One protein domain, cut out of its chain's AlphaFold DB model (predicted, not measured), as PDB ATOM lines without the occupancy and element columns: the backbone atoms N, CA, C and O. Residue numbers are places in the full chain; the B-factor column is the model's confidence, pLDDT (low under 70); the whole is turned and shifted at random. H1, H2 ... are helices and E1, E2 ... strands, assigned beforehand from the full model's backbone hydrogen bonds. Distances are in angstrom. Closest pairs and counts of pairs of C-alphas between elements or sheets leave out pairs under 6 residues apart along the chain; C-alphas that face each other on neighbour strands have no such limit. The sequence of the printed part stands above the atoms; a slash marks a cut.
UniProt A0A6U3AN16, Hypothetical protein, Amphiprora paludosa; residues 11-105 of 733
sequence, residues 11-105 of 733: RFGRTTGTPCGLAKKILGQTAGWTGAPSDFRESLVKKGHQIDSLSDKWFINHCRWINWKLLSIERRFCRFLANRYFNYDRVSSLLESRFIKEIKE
ATOM      1  N   ARG A  11     -12.943  28.726  29.374       91.19
ATOM      2  CA  ARG A  11     -12.626  30.096  28.964       91.19
ATOM      3  C   ARG A  11     -13.861  30.984  29.052       91.19
ATOM      4  O   ARG A  11     -14.991  30.514  28.892       91.19
ATOM      5  N   PHE A  12     -13.614  32.262  29.301       91.38
ATOM      6  CA  PHE A  12     -14.619  33.301  29.486       91.38
ATOM      7  C   PHE A  12     -14.467  34.382  28.414       91.38
ATOM      8  O   PHE A  12     -13.364  34.593  27.907       91.38
ATOM      9  N   GLY A  13     -15.550  35.081  28.078       90.12
ATOM     10  CA  GLY A  13     -15.501  36.253  27.199       90.12
ATOM     11  C   GLY A  13     -14.701  37.380  27.851       90.12
ATOM     12  O   GLY A  13     -14.964  37.732  29.000       90.12
ATOM     13  N   ARG A  14     -13.727  37.954  27.134       87.12
ATOM     14  CA  ARG A  14     -12.811  38.982  27.671       87.12
ATOM     15  C   ARG A  14     -13.533  40.268  28.095       87.12
ATOM     16  O   ARG A  14     -13.073  40.939  29.009       87.12
ATOM     17  N   THR A  15     -14.660  40.589  27.460       85.56
ATOM     18  CA  THR A  15     -15.504  41.757  27.771       85.56
ATOM     19  C   THR A  15     -16.689  41.435  28.682       85.56
ATOM     20  O   THR A  15     -17.089  42.277  29.477       85.56
ATOM     21  N   THR A  16     -17.269  40.238  28.574       85.56
ATOM     22  CA  THR A  16     -18.499  39.859  29.293       85.56
ATOM     23  C   THR A  16     -18.244  39.141  30.617       85.56
ATOM     24  O   THR A  16     -19.155  39.037  31.434       85.56
ATOM     25  N   GLY A  17     -17.059  38.552  30.807       87.56
ATOM     26  CA  GLY A  17     -16.742  37.679  31.942       87.56
ATOM     27  C   GLY A  17     -17.558  36.376  31.997       87.56
ATOM     28  O   GLY A  17     -17.377  35.583  32.923       87.56
ATOM     29  N   THR A  18     -18.451  36.132  31.031       88.38
ATOM     30  CA  THR A  18     -19.342  34.964  30.979       88.38
ATOM     31  C   THR A  18     -18.610  33.720  30.470       88.38
ATOM     32  O   THR A  18     -17.684  33.849  29.670       88.38
ATOM     33  N   PRO A  19     -18.986  32.504  30.908       87.94
ATOM     34  CA  PRO A  19     -18.375  31.265  30.430       87.94
ATOM     35  C   PRO A  19     -18.763  30.995  28.970       87.94
ATOM     36  O   PRO A  19     -19.945  30.976  28.636       87.94
ATOM     37  N   CYS A  20     -17.774  30.752  28.108       83.94
ATOM     38  CA  CYS A  20     -17.988  30.629  26.660       83.94
ATOM     39  C   CYS A  20     -17.699  29.228  26.108       83.94
ATOM     40  O   CYS A  20     -18.318  28.817  25.132       83.94
ATOM     41  N   GLY A  21     -16.803  28.459  26.733       81.94
ATOM     42  CA  GLY A  21     -16.543  27.082  26.312       81.94
ATOM     43  C   GLY A  21     -15.281  26.469  26.907       81.94
ATOM     44  O   GLY A  21     -14.656  27.030  27.806       81.94
ATOM     45  N   LEU A  22     -14.909  25.296  26.393       81.25
ATOM     46  CA  LEU A  22     -13.646  24.616  26.695       81.25
ATOM     47  C   LEU A  22     -12.588  25.008  25.660       81.25
ATOM     48  O   LEU A  22     -12.881  24.983  24.469       81.25
ATOM     49  N   ALA A  23     -11.349  25.261  26.085       74.69
ATOM     50  CA  ALA A  23     -10.256  25.722  25.222       74.69
ATOM     51  C   ALA A  23     -10.072  24.883  23.938       74.69
ATOM     52  O   ALA A  23      -9.902  25.446  22.863       74.69
ATOM     53  N   LYS A  24     -10.200  23.548  24.019       63.53
ATOM     54  CA  LYS A  24     -10.099  22.642  22.853       63.53
ATOM     55  C   LYS A  24     -11.212  22.816  21.802       63.53
ATOM     56  O   LYS A  24     -11.039  22.360  20.681       63.53
ATOM     57  N   LYS A  25     -12.346  23.443  22.147       59.16
ATOM     58  CA  LYS A  25     -13.452  23.756  21.220       59.16
ATOM     59  C   LYS A  25     -13.366  25.169  20.623       59.16
ATOM     60  O   LYS A  25     -14.155  25.486  19.744       59.16
ATOM     61  N   ILE A  26     -12.439  26.011  21.088       58.03
ATOM     62  CA  ILE A  26     -12.307  27.431  20.702       58.03
ATOM     63  C   ILE A  26     -11.051  27.602  19.820       58.03
ATOM     64  O   ILE A  26     -10.216  28.481  20.022       58.03
ATOM     65  N   LEU A  27     -10.866  26.689  18.863       47.78
ATOM     66  CA  LEU A  27      -9.730  26.712  17.939       47.78
ATOM     67  C   LEU A  27      -9.830  27.932  17.004       47.78
ATOM     68  O   LEU A  27     -10.839  28.114  16.331       47.78
ATOM     69  N   GLY A  28      -8.766  28.739  16.941       54.69
ATOM     70  CA  GLY A  28      -8.569  29.756  15.894       54.69
ATOM     71  C   GLY A  28      -8.793  31.227  16.275       54.69
ATOM     72  O   GLY A  28      -8.411  32.095  15.500       54.69
ATOM     73  N   GLN A  29      -9.344  31.549  17.451       55.03
ATOM     74  CA  GLN A  29      -9.497  32.945  17.900       55.03
ATOM     75  C   GLN A  29      -9.063  33.098  19.360       55.03
ATOM     76  O   GLN A  29      -9.806  32.725  20.257       55.03
ATOM     77  N   THR A  30      -7.881  33.663  19.623       55.97
ATOM     78  CA  THR A  30      -7.389  33.929  20.993       55.97
ATOM     79  C   THR A  30      -7.779  35.311  21.524       55.97
ATOM     80  O   THR A  30      -7.941  35.475  22.731       55.97
ATOM     81  N   ALA A  31      -7.994  36.294  20.643       60.88
ATOM     82  CA  ALA A  31      -8.190  37.702  21.007       60.88
ATOM     83  C   ALA A  31      -9.460  37.999  21.841       60.88
ATOM     84  O   ALA A  31      -9.506  38.999  22.554       60.88
ATOM     85  N   GLY A  32     -10.488  37.146  21.770       76.06
ATOM     86  CA  GLY A  32     -11.793  37.379  22.407       76.06
ATOM     87  C   GLY A  32     -11.951  36.859  23.842       76.06
ATOM     88  O   GLY A  32     -12.984  37.119  24.462       76.06
ATOM     89  N   TRP A  33     -10.976  36.120  24.386       84.75
ATOM     90  CA  TRP A  33     -11.191  35.290  25.586       84.75
ATOM     91  C   TRP A  33     -10.194  35.551  26.718       84.75
ATOM     92  O   TRP A  33      -9.160  36.195  26.535       84.75
ATOM     93  N   THR A  34     -10.528  35.033  27.898       89.00
ATOM     94  CA  THR A  34      -9.704  35.026  29.115       89.00
ATOM     95  C   THR A  34      -9.936  33.735  29.924       89.00
ATOM     96  O   THR A  34     -10.833  32.939  29.614       89.00
ATOM     97  N   GLY A  35      -9.128  33.497  30.957       86.56
ATOM     98  CA  GLY A  35      -9.179  32.324  31.833       86.56
ATOM     99  C   GLY A  35      -8.094  31.277  31.559       86.56
ATOM    100  O   GLY A  35      -8.240  30.124  31.967       86.56
ATOM    101  N   ALA A  36      -7.026  31.636  30.847       88.94
ATOM    102  CA  ALA A  36      -5.775  30.885  30.843       88.94
ATOM    103  C   ALA A  36      -4.952  31.178  32.121       88.94
ATOM    104  O   ALA A  36      -5.167  32.210  32.760       88.94
ATOM    105  N   PRO A  37      -3.986  30.312  32.501       90.00
ATOM    106  CA  PRO A  37      -3.082  30.568  33.629       90.00
ATOM    107  C   PRO A  37      -2.391  31.938  33.561       90.00
ATOM    108  O   PRO A  37      -2.296  32.619  34.577       90.00
ATOM    109  N   SER A  38      -2.006  32.379  32.359       90.19
ATOM    110  CA  SER A  38      -1.420  33.698  32.094       90.19
ATOM    111  C   SER A  38      -2.335  34.867  32.475       90.19
ATOM    112  O   SER A  38      -1.868  35.809  33.107       90.19
ATOM    113  N   ASP A  39      -3.635  34.801  32.157       91.38
ATOM    114  CA  ASP A  39      -4.587  35.881  32.467       91.38
ATOM    115  C   ASP A  39      -4.784  36.015  33.991       91.38
ATOM    116  O   ASP A  39      -4.835  37.114  34.551       91.38
ATOM    117  N   PHE A  40      -4.851  34.877  34.692       92.31
ATOM    118  CA  PHE A  40      -4.941  34.849  36.150       92.31
ATOM    119  C   PHE A  40      -3.640  35.306  36.823       92.31
ATOM    120  O   PHE A  40      -3.697  36.002  37.836       92.31
ATOM    121  N   ARG A  41      -2.478  34.954  36.256       92.19
ATOM    122  CA  ARG A  41      -1.159  35.435  36.689       92.19
ATOM    123  C   ARG A  41      -1.099  36.963  36.607       92.19
ATOM    124  O   ARG A  41      -0.851  37.606  37.624       92.19
ATOM    125  N   GLU A  42      -1.430  37.545  35.454       91.00
ATOM    126  CA  GLU A  42      -1.510  39.002  35.258       91.00
ATOM    127  C   GLU A  42      -2.471  39.661  36.267       91.00
ATOM    128  O   GLU A  42      -2.136  40.671  36.889       91.00
ATOM    129  N   SER A  43      -3.641  39.053  36.506       90.56
ATOM    130  CA  SER A  43      -4.620  39.555  37.478       90.56
ATOM    131  C   SER A  43      -4.094  39.605  38.920       90.56
ATOM    132  O   SER A  43      -4.489  40.507  39.662       90.56
ATOM    133  N   LEU A  44      -3.207  38.687  39.322       92.50
ATOM    134  CA  LEU A  44      -2.567  38.707  40.643       92.50
ATOM    135  C   LEU A  44      -1.438  39.751  40.715       92.50
ATOM    136  O   LEU A  44      -1.392  40.506  41.687       92.50
ATOM    137  N   VAL A  45      -0.595  39.878  39.678       92.56
ATOM    138  CA  VAL A  45       0.437  40.940  39.612       92.56
ATOM    139  C   VAL A  45      -0.207  42.322  39.718       92.56
ATOM    140  O   VAL A  45       0.210  43.143  40.533       92.56
ATOM    141  N   LYS A  46      -1.291  42.559  38.967       91.81
ATOM    142  CA  LYS A  46      -2.041  43.826  38.977       91.81
ATOM    143  C   LYS A  46      -2.633  44.182  40.349       91.81
ATOM    144  O   LYS A  46      -2.903  45.350  40.611       91.81
ATOM    145  N   LYS A  47      -2.809  43.196  41.237       90.62
ATOM    146  CA  LYS A  47      -3.243  43.367  42.637       90.62
ATOM    147  C   LYS A  47      -2.072  43.458  43.629       90.62
ATOM    148  O   LYS A  47      -2.261  43.299  44.834       90.62
ATOM    149  N   GLY A  48      -0.851  43.693  43.144       90.38
ATOM    150  CA  GLY A  48       0.342  43.857  43.977       90.38
ATOM    151  C   GLY A  48       0.784  42.563  44.662       90.38
ATOM    152  O   GLY A  48       1.186  42.581  45.824       90.38
ATOM    153  N   HIS A  49       0.635  41.413  44.002       89.94
ATOM    154  CA  HIS A  49       1.129  40.134  44.514       89.94
ATOM    155  C   HIS A  49       2.379  39.694  43.745       89.94
ATOM    156  O   HIS A  49       2.340  39.558  42.525       89.94
ATOM    157  N   GLN A  50       3.469  39.440  44.472       86.19
ATOM    158  CA  GLN A  50       4.670  38.779  43.949       86.19
ATOM    159  C   GLN A  50       4.379  37.285  43.763       86.19
ATOM    160  O   GLN A  50       3.847  36.648  44.675       86.19
ATOM    161  N   ILE A  51       4.672  36.745  42.578       85.75
ATOM    162  CA  ILE A  51       4.251  35.392  42.154       85.75
ATOM    163  C   ILE A  51       5.308  34.669  41.303       85.75
ATOM    164  O   ILE A  51       4.986  33.725  40.579       85.75
ATOM    165  N   ASP A  52       6.563  35.111  41.378       78.56
ATOM    166  CA  ASP A  52       7.641  34.699  40.466       78.56
ATOM    167  C   ASP A  52       8.016  33.212  40.611       78.56
ATOM    168  O   ASP A  52       8.445  32.579  39.652       78.56
ATOM    169  N   SER A  53       7.766  32.625  41.786       75.50
ATOM    170  CA  SER A  53       7.952  31.197  42.083       75.50
ATOM    171  C   SER A  53       6.720  30.319  41.815       75.50
ATOM    172  O   SER A  53       6.785  29.100  41.973       75.50
ATOM    173  N   LEU A  54       5.572  30.895  41.438       87.75
ATOM    174  CA  LEU A  54       4.314  30.153  41.331       87.75
ATOM    175  C   LEU A  54       4.186  29.475  39.961       87.75
ATOM    176  O   LEU A  54       4.147  30.158  38.936       87.75
ATOM    177  N   SER A  55       4.078  28.145  39.928       90.31
ATOM    178  CA  SER A  55       4.003  27.363  38.684       90.31
ATOM    179  C   SER A  55       2.618  27.405  38.019       90.31
ATOM    180  O   SER A  55       1.586  27.512  38.682       90.31
ATOM    181  N   ASP A  56       2.566  27.238  36.693       91.38
ATOM    182  CA  ASP A  56       1.296  27.137  35.954       91.38
ATOM    183  C   ASP A  56       0.462  25.908  36.371       91.38
ATOM    184  O   ASP A  56      -0.771  25.958  36.318       91.38
ATOM    185  N   LYS A  57       1.103  24.839  36.881       92.31
ATOM    186  CA  LYS A  57       0.410  23.680  37.473       92.31
ATOM    187  C   LYS A  57      -0.516  24.101  38.626       92.31
ATOM    188  O   LYS A  57      -1.651  23.628  38.686       92.31
ATOM    189  N   TRP A  58      -0.087  25.035  39.487       94.75
ATOM    190  CA  TRP A  58      -0.903  25.565  40.593       94.75
ATOM    191  C   TRP A  58      -2.193  26.221  40.072       94.75
ATOM    192  O   TRP A  58      -3.297  25.893  40.519       94.75
ATOM    193  N   PHE A  59      -2.075  27.083  39.055       94.06
ATOM    194  CA  PHE A  59      -3.219  27.738  38.414       94.06
ATOM    195  C   PHE A  59      -4.188  26.722  37.798       94.06
ATOM    196  O   PHE A  59      -5.392  26.796  38.052       94.06
ATOM    197  N   ILE A  60      -3.676  25.753  37.031       93.38
ATOM    198  CA  ILE A  60      -4.476  24.705  36.373       93.38
ATOM    199  C   ILE A  60      -5.251  23.885  37.416       93.38
ATOM    200  O   ILE A  60      -6.473  23.736  37.299       93.38
ATOM    201  N   ASN A  61      -4.569  23.421  38.469       94.94
ATOM    202  CA  ASN A  61      -5.163  22.659  39.565       94.94
ATOM    203  C   ASN A  61      -6.285  23.441  40.272       94.94
ATOM    204  O   ASN A  61      -7.418  22.966  40.377       94.94
ATOM    205  N   HIS A  62      -6.035  24.669  40.727       95.69
ATOM    206  CA  HIS A  62      -7.064  25.391  41.479       95.69
ATOM    207  C   HIS A  62      -8.208  25.913  40.612       95.69
ATOM    208  O   HIS A  62      -9.350  25.928  41.090       95.69
ATOM    209  N   CYS A  63      -7.958  26.256  39.345       95.00
ATOM    210  CA  CYS A  63      -9.023  26.569  38.394       95.00
ATOM    211  C   CYS A  63      -9.951  25.366  38.185       95.00
ATOM    212  O   CYS A  63     -11.168  25.550  38.213       95.00
ATOM    213  N   ARG A  64      -9.414  24.136  38.090       95.19
ATOM    214  CA  ARG A  64     -10.206  22.891  38.024       95.19
ATOM    215  C   ARG A  64     -11.266  22.844  39.126       95.19
ATOM    216  O   ARG A  64     -12.462  22.757  38.840       95.19
ATOM    217  N   TRP A  65     -10.837  22.971  40.383       97.00
ATOM    218  CA  TRP A  65     -11.715  22.846  41.549       97.00
ATOM    219  C   TRP A  65     -12.627  24.059  41.766       97.00
ATOM    220  O   TRP A  65     -13.767  23.895  42.203       97.00
ATOM    221  N   ILE A  66     -12.162  25.280  41.474       97.19
ATOM    222  CA  ILE A  66     -13.000  26.489  41.556       97.19
ATOM    223  C   ILE A  66     -14.126  26.415  40.522       97.19
ATOM    224  O   ILE A  66     -15.292  26.554  40.895       97.19
ATOM    225  N   ASN A  67     -13.794  26.140  39.260       95.88
ATOM    226  CA  ASN A  67     -14.761  26.096  38.169       95.88
ATOM    227  C   ASN A  67     -15.775  24.966  38.375       95.88
ATOM    228  O   ASN A  67     -16.979  25.215  38.310       95.88
ATOM    229  N   TRP A  68     -15.318  23.755  38.722       95.88
ATOM    230  CA  TRP A  68     -16.212  22.621  38.979       95.88
ATOM    231  C   TRP A  68     -17.186  22.900  40.133       95.88
ATOM    232  O   TRP A  68     -18.382  22.617  40.020       95.88
ATOM    233  N   LYS A  69     -16.713  23.537  41.216       95.38
ATOM    234  CA  LYS A  69     -17.549  23.970  42.346       95.38
ATOM    235  C   LYS A  69     -18.602  24.998  41.921       95.38
ATOM    236  O   LYS A  69     -19.778  24.812  42.229       95.38
ATOM    237  N   LEU A  70     -18.195  26.080  41.249       95.00
ATOM    238  CA  LEU A  70     -19.105  27.165  40.857       95.00
ATOM    239  C   LEU A  70     -20.177  26.671  39.878       95.00
ATOM    240  O   LEU A  70     -21.359  26.911  40.114       95.00
ATOM    241  N   LEU A  71     -19.783  25.899  38.861       92.38
ATOM    242  CA  LEU A  71     -20.703  25.263  37.916       92.38
ATOM    243  C   LEU A  71     -21.680  24.304  38.595       92.38
ATOM    244  O   LEU A  71     -22.859  24.289  38.255       92.38
ATOM    245  N   SER A  72     -21.216  23.494  39.549       92.25
ATOM    246  CA  SER A  72     -22.089  22.549  40.258       92.25
ATOM    247  C   SER A  72     -23.132  23.269  41.119       92.25
ATOM    248  O   SER A  72     -24.288  22.850  41.164       92.25
ATOM    249  N   ILE A  73     -22.749  24.381  41.755       92.31
ATOM    250  CA  ILE A  73     -23.664  25.256  42.503       92.31
ATOM    251  C   ILE A  73     -24.677  25.908  41.551       92.31
ATOM    252  O   ILE A  73     -25.880  25.842  41.800       92.31
ATOM    253  N   GLU A  74     -24.216  26.489  40.445       93.31
ATOM    254  CA  GLU A  74     -25.078  27.173  39.478       93.31
ATOM    255  C   GLU A  74     -26.060  26.212  38.790       93.31
ATOM    256  O   GLU A  74     -27.246  26.515  38.711       93.31
ATOM    257  N   ARG A  75     -25.620  25.006  38.399       91.00
ATOM    258  CA  ARG A  75     -26.505  23.942  37.884       91.00
ATOM    259  C   ARG A  75     -27.560  23.525  38.911       91.00
ATOM    260  O   ARG A  75     -28.712  23.317  38.543       91.00
ATOM    261  N   ARG A  76     -27.193  23.402  40.195       90.56
ATOM    262  CA  ARG A  76     -28.116  22.966  41.261       90.56
ATOM    263  C   ARG A  76     -29.141  24.035  41.649       90.56
ATOM    264  O   ARG A  76     -30.246  23.680  42.050       90.56
ATOM    265  N   PHE A  77     -28.786  25.313  41.538       92.75
ATOM    266  CA  PHE A  77     -29.632  26.454  41.907       92.75
ATOM    267  C   PHE A  77     -29.903  27.376  40.708       92.75
ATOM    268  O   PHE A  77     -29.979  28.598  40.856       92.75
ATOM    269  N   CYS A  78     -30.064  26.788  39.520       91.12
ATOM    270  CA  CYS A  78     -30.155  27.493  38.239       91.12
ATOM    271  C   CYS A  78     -31.203  28.617  38.239       91.12
ATOM    272  O   CYS A  78     -30.902  29.719  37.790       91.12
ATOM    273  N   ARG A  79     -32.371  28.389  38.857       92.06
ATOM    274  CA  ARG A  79     -33.455  29.377  39.030       92.06
ATOM    275  C   ARG A  79     -33.000  30.717  39.626       92.06
ATOM    276  O   ARG A  79     -33.605  31.740  39.327       92.06
ATOM    277  N   PHE A  80     -31.978  30.714  40.481       92.50
ATOM    278  CA  PHE A  80     -31.494  31.908  41.182       92.50
ATOM    279  C   PHE A  80     -30.139  32.398  40.661       92.50
ATOM    280  O   PHE A  80     -29.817  33.577  40.796       92.50
ATOM    281  N   LEU A  81     -29.330  31.486  40.113       92.31
ATOM    282  CA  LEU A  81     -27.900  31.694  39.899       92.31
ATOM    283  C   LEU A  81     -27.458  31.684  38.431       92.31
ATOM    284  O   LEU A  81     -26.369  32.183  38.160       92.31
ATOM    285  N   ALA A  82     -28.257  31.135  37.508       87.44
ATOM    286  CA  ALA A  82     -27.839  30.899  36.125       87.44
ATOM    287  C   ALA A  82     -27.381  32.176  35.402       87.44
ATOM    288  O   ALA A  82     -28.036  33.217  35.480       87.44
ATOM    289  N   ASN A  83     -26.265  32.065  34.674       82.25
ATOM    290  CA  ASN A  83     -25.610  33.140  33.918       82.25
ATOM    291  C   ASN A  83     -25.224  34.363  34.773       82.25
ATOM    292  O   ASN A  83     -25.022  35.456  34.247       82.25
ATOM    293  N   ARG A  84     -25.135  34.191  36.099       86.19
ATOM    294  CA  ARG A  84     -24.808  35.256  37.064       86.19
ATOM    295  C   ARG A  84     -23.769  34.811  38.083       86.19
ATOM    296  O   ARG A  84     -23.009  35.640  38.579       86.19
ATOM    297  N   TYR A  85     -23.749  33.527  38.446       91.56
ATOM    298  CA  TYR A  85     -22.941  33.047  39.564       91.56
ATOM    299  C   TYR A  85     -21.557  32.559  39.146       91.56
ATOM    300  O   TYR A  85     -20.606  32.789  39.898       91.56
ATOM    301  N   PHE A  86     -21.435  31.915  37.981       94.12
ATOM    302  CA  PHE A  86     -20.153  31.507  37.409       94.12
ATOM    303  C   PHE A  86     -19.680  32.528  36.367       94.12
ATOM    304  O   PHE A  86     -20.235  32.630  35.277       94.12
ATOM    305  N   ASN A  87     -18.653  33.299  36.718       93.69
ATOM    306  CA  ASN A  87     -18.038  34.316  35.868       93.69
ATOM    307  C   ASN A  87     -16.543  34.455  36.199       93.69
ATOM    308  O   ASN A  87     -16.092  33.981  37.248       93.69
ATOM    309  N   TYR A  88     -15.792  35.107  35.310       94.19
ATOM    310  CA  TYR A  88     -14.349  35.309  35.446       94.19
ATOM    311  C   TYR A  88     -13.967  35.976  36.775       94.19
ATOM    312  O   TYR A  88     -13.130  35.446  37.502       94.19
ATOM    313  N   ASP A  89     -14.622  37.078  37.150       93.25
ATOM    314  CA  ASP A  89     -14.258  37.862  38.339       93.25
ATOM    315  C   ASP A  89     -14.364  37.053  39.636       93.25
ATOM    316  O   ASP A  89     -13.489  37.129  40.506       93.25
ATOM    317  N   ARG A  90     -15.399  36.211  39.763       94.81
ATOM    318  CA  ARG A  90     -15.545  35.316  40.917       94.81
ATOM    319  C   ARG A  90     -14.522  34.181  40.910       94.81
ATOM    320  O   ARG A  90     -14.105  33.763  41.991       94.81
ATOM    321  N   VAL A  91     -14.107  33.683  39.744       95.94
ATOM    322  CA  VAL A  91     -13.005  32.709  39.655       95.94
ATOM    323  C   VAL A  91     -11.703  33.365  40.110       95.94
ATOM    324  O   VAL A  91     -11.070  32.851  41.029       95.94
ATOM    325  N   SER A  92     -11.372  34.539  39.567       94.88
ATOM    326  CA  SER A  92     -10.185  35.330  39.916       94.88
ATOM    327  C   SER A  92     -10.133  35.689  41.406       94.88
ATOM    328  O   SER A  92      -9.106  35.495  42.050       94.88
ATOM    329  N   SER A  93     -11.250  36.132  41.997       95.62
ATOM    330  CA  SER A  93     -11.349  36.437  43.435       95.62
ATOM    331  C   SER A  93     -11.192  35.191  44.324       95.62
ATOM    332  O   SER A  93     -10.526  35.232  45.361       95.62
ATOM    333  N   LEU A  94     -11.760  34.046  43.927       96.81
ATOM    334  CA  LEU A  94     -11.573  32.793  44.667       96.81
ATOM    335  C   LEU A  94     -10.151  32.241  44.538       96.81
ATOM    336  O   LEU A  94      -9.669  31.617  45.483       96.81
ATOM    337  N   LEU A  95      -9.498  32.455  43.398       95.94
ATOM    338  CA  LEU A  95      -8.118  32.053  43.151       95.94
ATOM    339  C   LEU A  95      -7.142  32.901  43.979       95.94
ATOM    340  O   LEU A  95      -6.304  32.346  44.681       95.94
ATOM    341  N   GLU A  96      -7.330  34.220  44.005       95.50
ATOM    342  CA  GLU A  96      -6.636  35.144  44.911       95.50
ATOM    343  C   GLU A  96      -6.803  34.728  46.382       95.50
ATOM    344  O   GLU A  96      -5.824  34.620  47.119       95.50
ATOM    345  N   SER A  97      -8.024  34.374  46.808       96.50
ATOM    346  CA  SER A  97      -8.263  33.884  48.174       96.50
ATOM    347  C   SER A  97      -7.536  32.568  48.490       96.50
ATOM    348  O   SER A  97      -7.219  32.322  49.656       96.50
ATOM    349  N   ARG A  98      -7.269  31.711  47.491       96.19
ATOM    350  CA  ARG A  98      -6.416  30.522  47.670       96.19
ATOM    351  C   ARG A  98      -4.946  30.901  47.756       96.19
ATOM    352  O   ARG A  98      -4.287  30.430  48.671       96.19
ATOM    353  N   PHE A  99      -4.467  31.767  46.864       95.44
ATOM    354  CA  PHE A  99      -3.089  32.256  46.868       95.44
ATOM    355  C   PHE A  99      -2.720  32.881  48.221       95.44
ATOM    356  O   PHE A  99      -1.708  32.517  48.813       95.44
ATOM    357  N   ILE A 100      -3.584  33.745  48.767       95.06
ATOM    358  CA  ILE A 100      -3.382  34.336  50.095       95.06
ATOM    359  C   ILE A 100      -3.291  33.239  51.169       95.06
ATOM    360  O   ILE A 100      -2.323  33.199  51.917       95.06
ATOM    361  N   LYS A 101      -4.245  32.303  51.224       95.38
ATOM    362  CA  LYS A 101      -4.271  31.259  52.265       95.38
ATOM    363  C   LYS A 101      -3.108  30.278  52.185       95.38
ATOM    364  O   LYS A 101      -2.573  29.879  53.210       95.38
ATOM    365  N   GLU A 102      -2.752  29.844  50.988       94.50
ATOM    366  CA  GLU A 102      -1.775  28.778  50.807       94.50
ATOM    367  C   GLU A 102      -0.343  29.303  50.721       94.50
ATOM    368  O   GLU A 102       0.532  28.760  51.386       94.50
ATOM    369  N   ILE A 103      -0.120  30.367  49.944       92.62
ATOM    370  CA  ILE A 103       1.221  30.897  49.669       92.62
ATOM    371  C   ILE A 103       1.614  31.964  50.696       92.62
ATOM    372  O   ILE A 103       2.711  31.895  51.238       92.62
ATOM    373  N   LYS A 104       0.731  32.926  51.018       92.12
ATOM    374  CA  LYS A 104       1.049  33.987  52.001       92.12
ATOM    375  C   LYS A 104       0.861  33.549  53.458       92.12
ATOM    376  O   LYS A 104       1.685  33.883  54.297       92.12
ATOM    377  N   GLU A 105      -0.216  32.829  53.775       95.00
ATOM    378  CA  GLU A 105      -0.520  32.380  55.148       95.00
ATOM    379  C   GLU A 105       0.017  30.966  55.470       95.00
ATOM    380  O   GLU A 105      -0.131  30.509  56.603       95.00
TER     381      GLU A 105
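This is residues 11 to 105 of the 733 residues of the protein "Hypothetical protein" of Amphiprora paludosa (UniProt A0A6U3AN16). One long helix, H2, is crossed steeply near its middle by the first part of H4, which then runs away from it; the short helix H1 packs on residues 56 to 60 at the beginning of H2, and the tiny helix H3 stands just past the other end of H2, where the chain folds back. A small hairpin of two strands, E1 and E2, lies near the beginning of H4, and residues 23 to 36 make a long loop that swings away from the helices and returns to H1. The printed part has 95 residues, with two named strands and four named helices in the order E1, E2, H1, H2, H3, H4; the sheet is E1 - E2, antiparallel, and the class is mostly helix. The whole is compact, with a radius of gyration of the C-alphas of 13.7 A and spans of 39 by 32 by 21 A.

E1 is residues 11 to 13, beginning at C-alpha 11 at (-12.626, 30.096, 28.964), and E2 is residues 19 to 22. H1 is residues 37 to 45, 12.5 A long. H2 is residues 56 to 76, 30.2 A from first to last C-alpha, beginning at (1.296, 27.137, 35.954). H3 is residues 78 to 81. H4 is residues 88 to 104, 22.6 A long, ending with C-alpha 104 at (1.049, 33.987, 52.001).

H2 and H4 touch at a steep tilt of 50 degrees, opposite ways, with residues 62 to 67 of H2 and 91 to 95 of H4; the closest C-alphas are those of Ile 66 and Val 91, 6.5 A apart. H1 and H2 touch and stand about perpendicular, at 83 degrees, with the closest C-alphas those of Pro 37 and Phe 59, 5.6 A apart. H1 and H4 only just touch, with 3 pairs of C-alphas within 8 A, the closest those of Phe 40 and Ser 92 at 6.5 A; they run the same way at a steep tilt of 67 degrees, only just short of about perpendicular. H3 is close to but not clearly touching H2, the C-alphas of Glu 74 and Leu 81 being 5.3 A apart, while H3 and H4 are apart. E1 and E2 form an antiparallel hairpin; N 11 and O 21 are 2.9 A apart, and N 20 and O 11 also 2.9 A, within hydrogen-bond range. Residues 12 to 13 of E1 also pair, antiparallel, with residues 33 to 34. The closest C-alphas of E1 and H4 are those of Phe 12 and Tyr 88, 6.3 A apart; both strands are apart from H2. In H1, H2 and H4 every O i to N i+4 pair is within hydrogen-bond range; H3 is too short for such a pair.

The two C-alphas farthest apart, those of Ser 53 and Arg 79, are 41.6 A from each other. The printed part has no cut. The link from E2 to H1, 14 residues, is long. The mean pLDDT of the printed part is 88.1, and residues 24 to 31 are under 70.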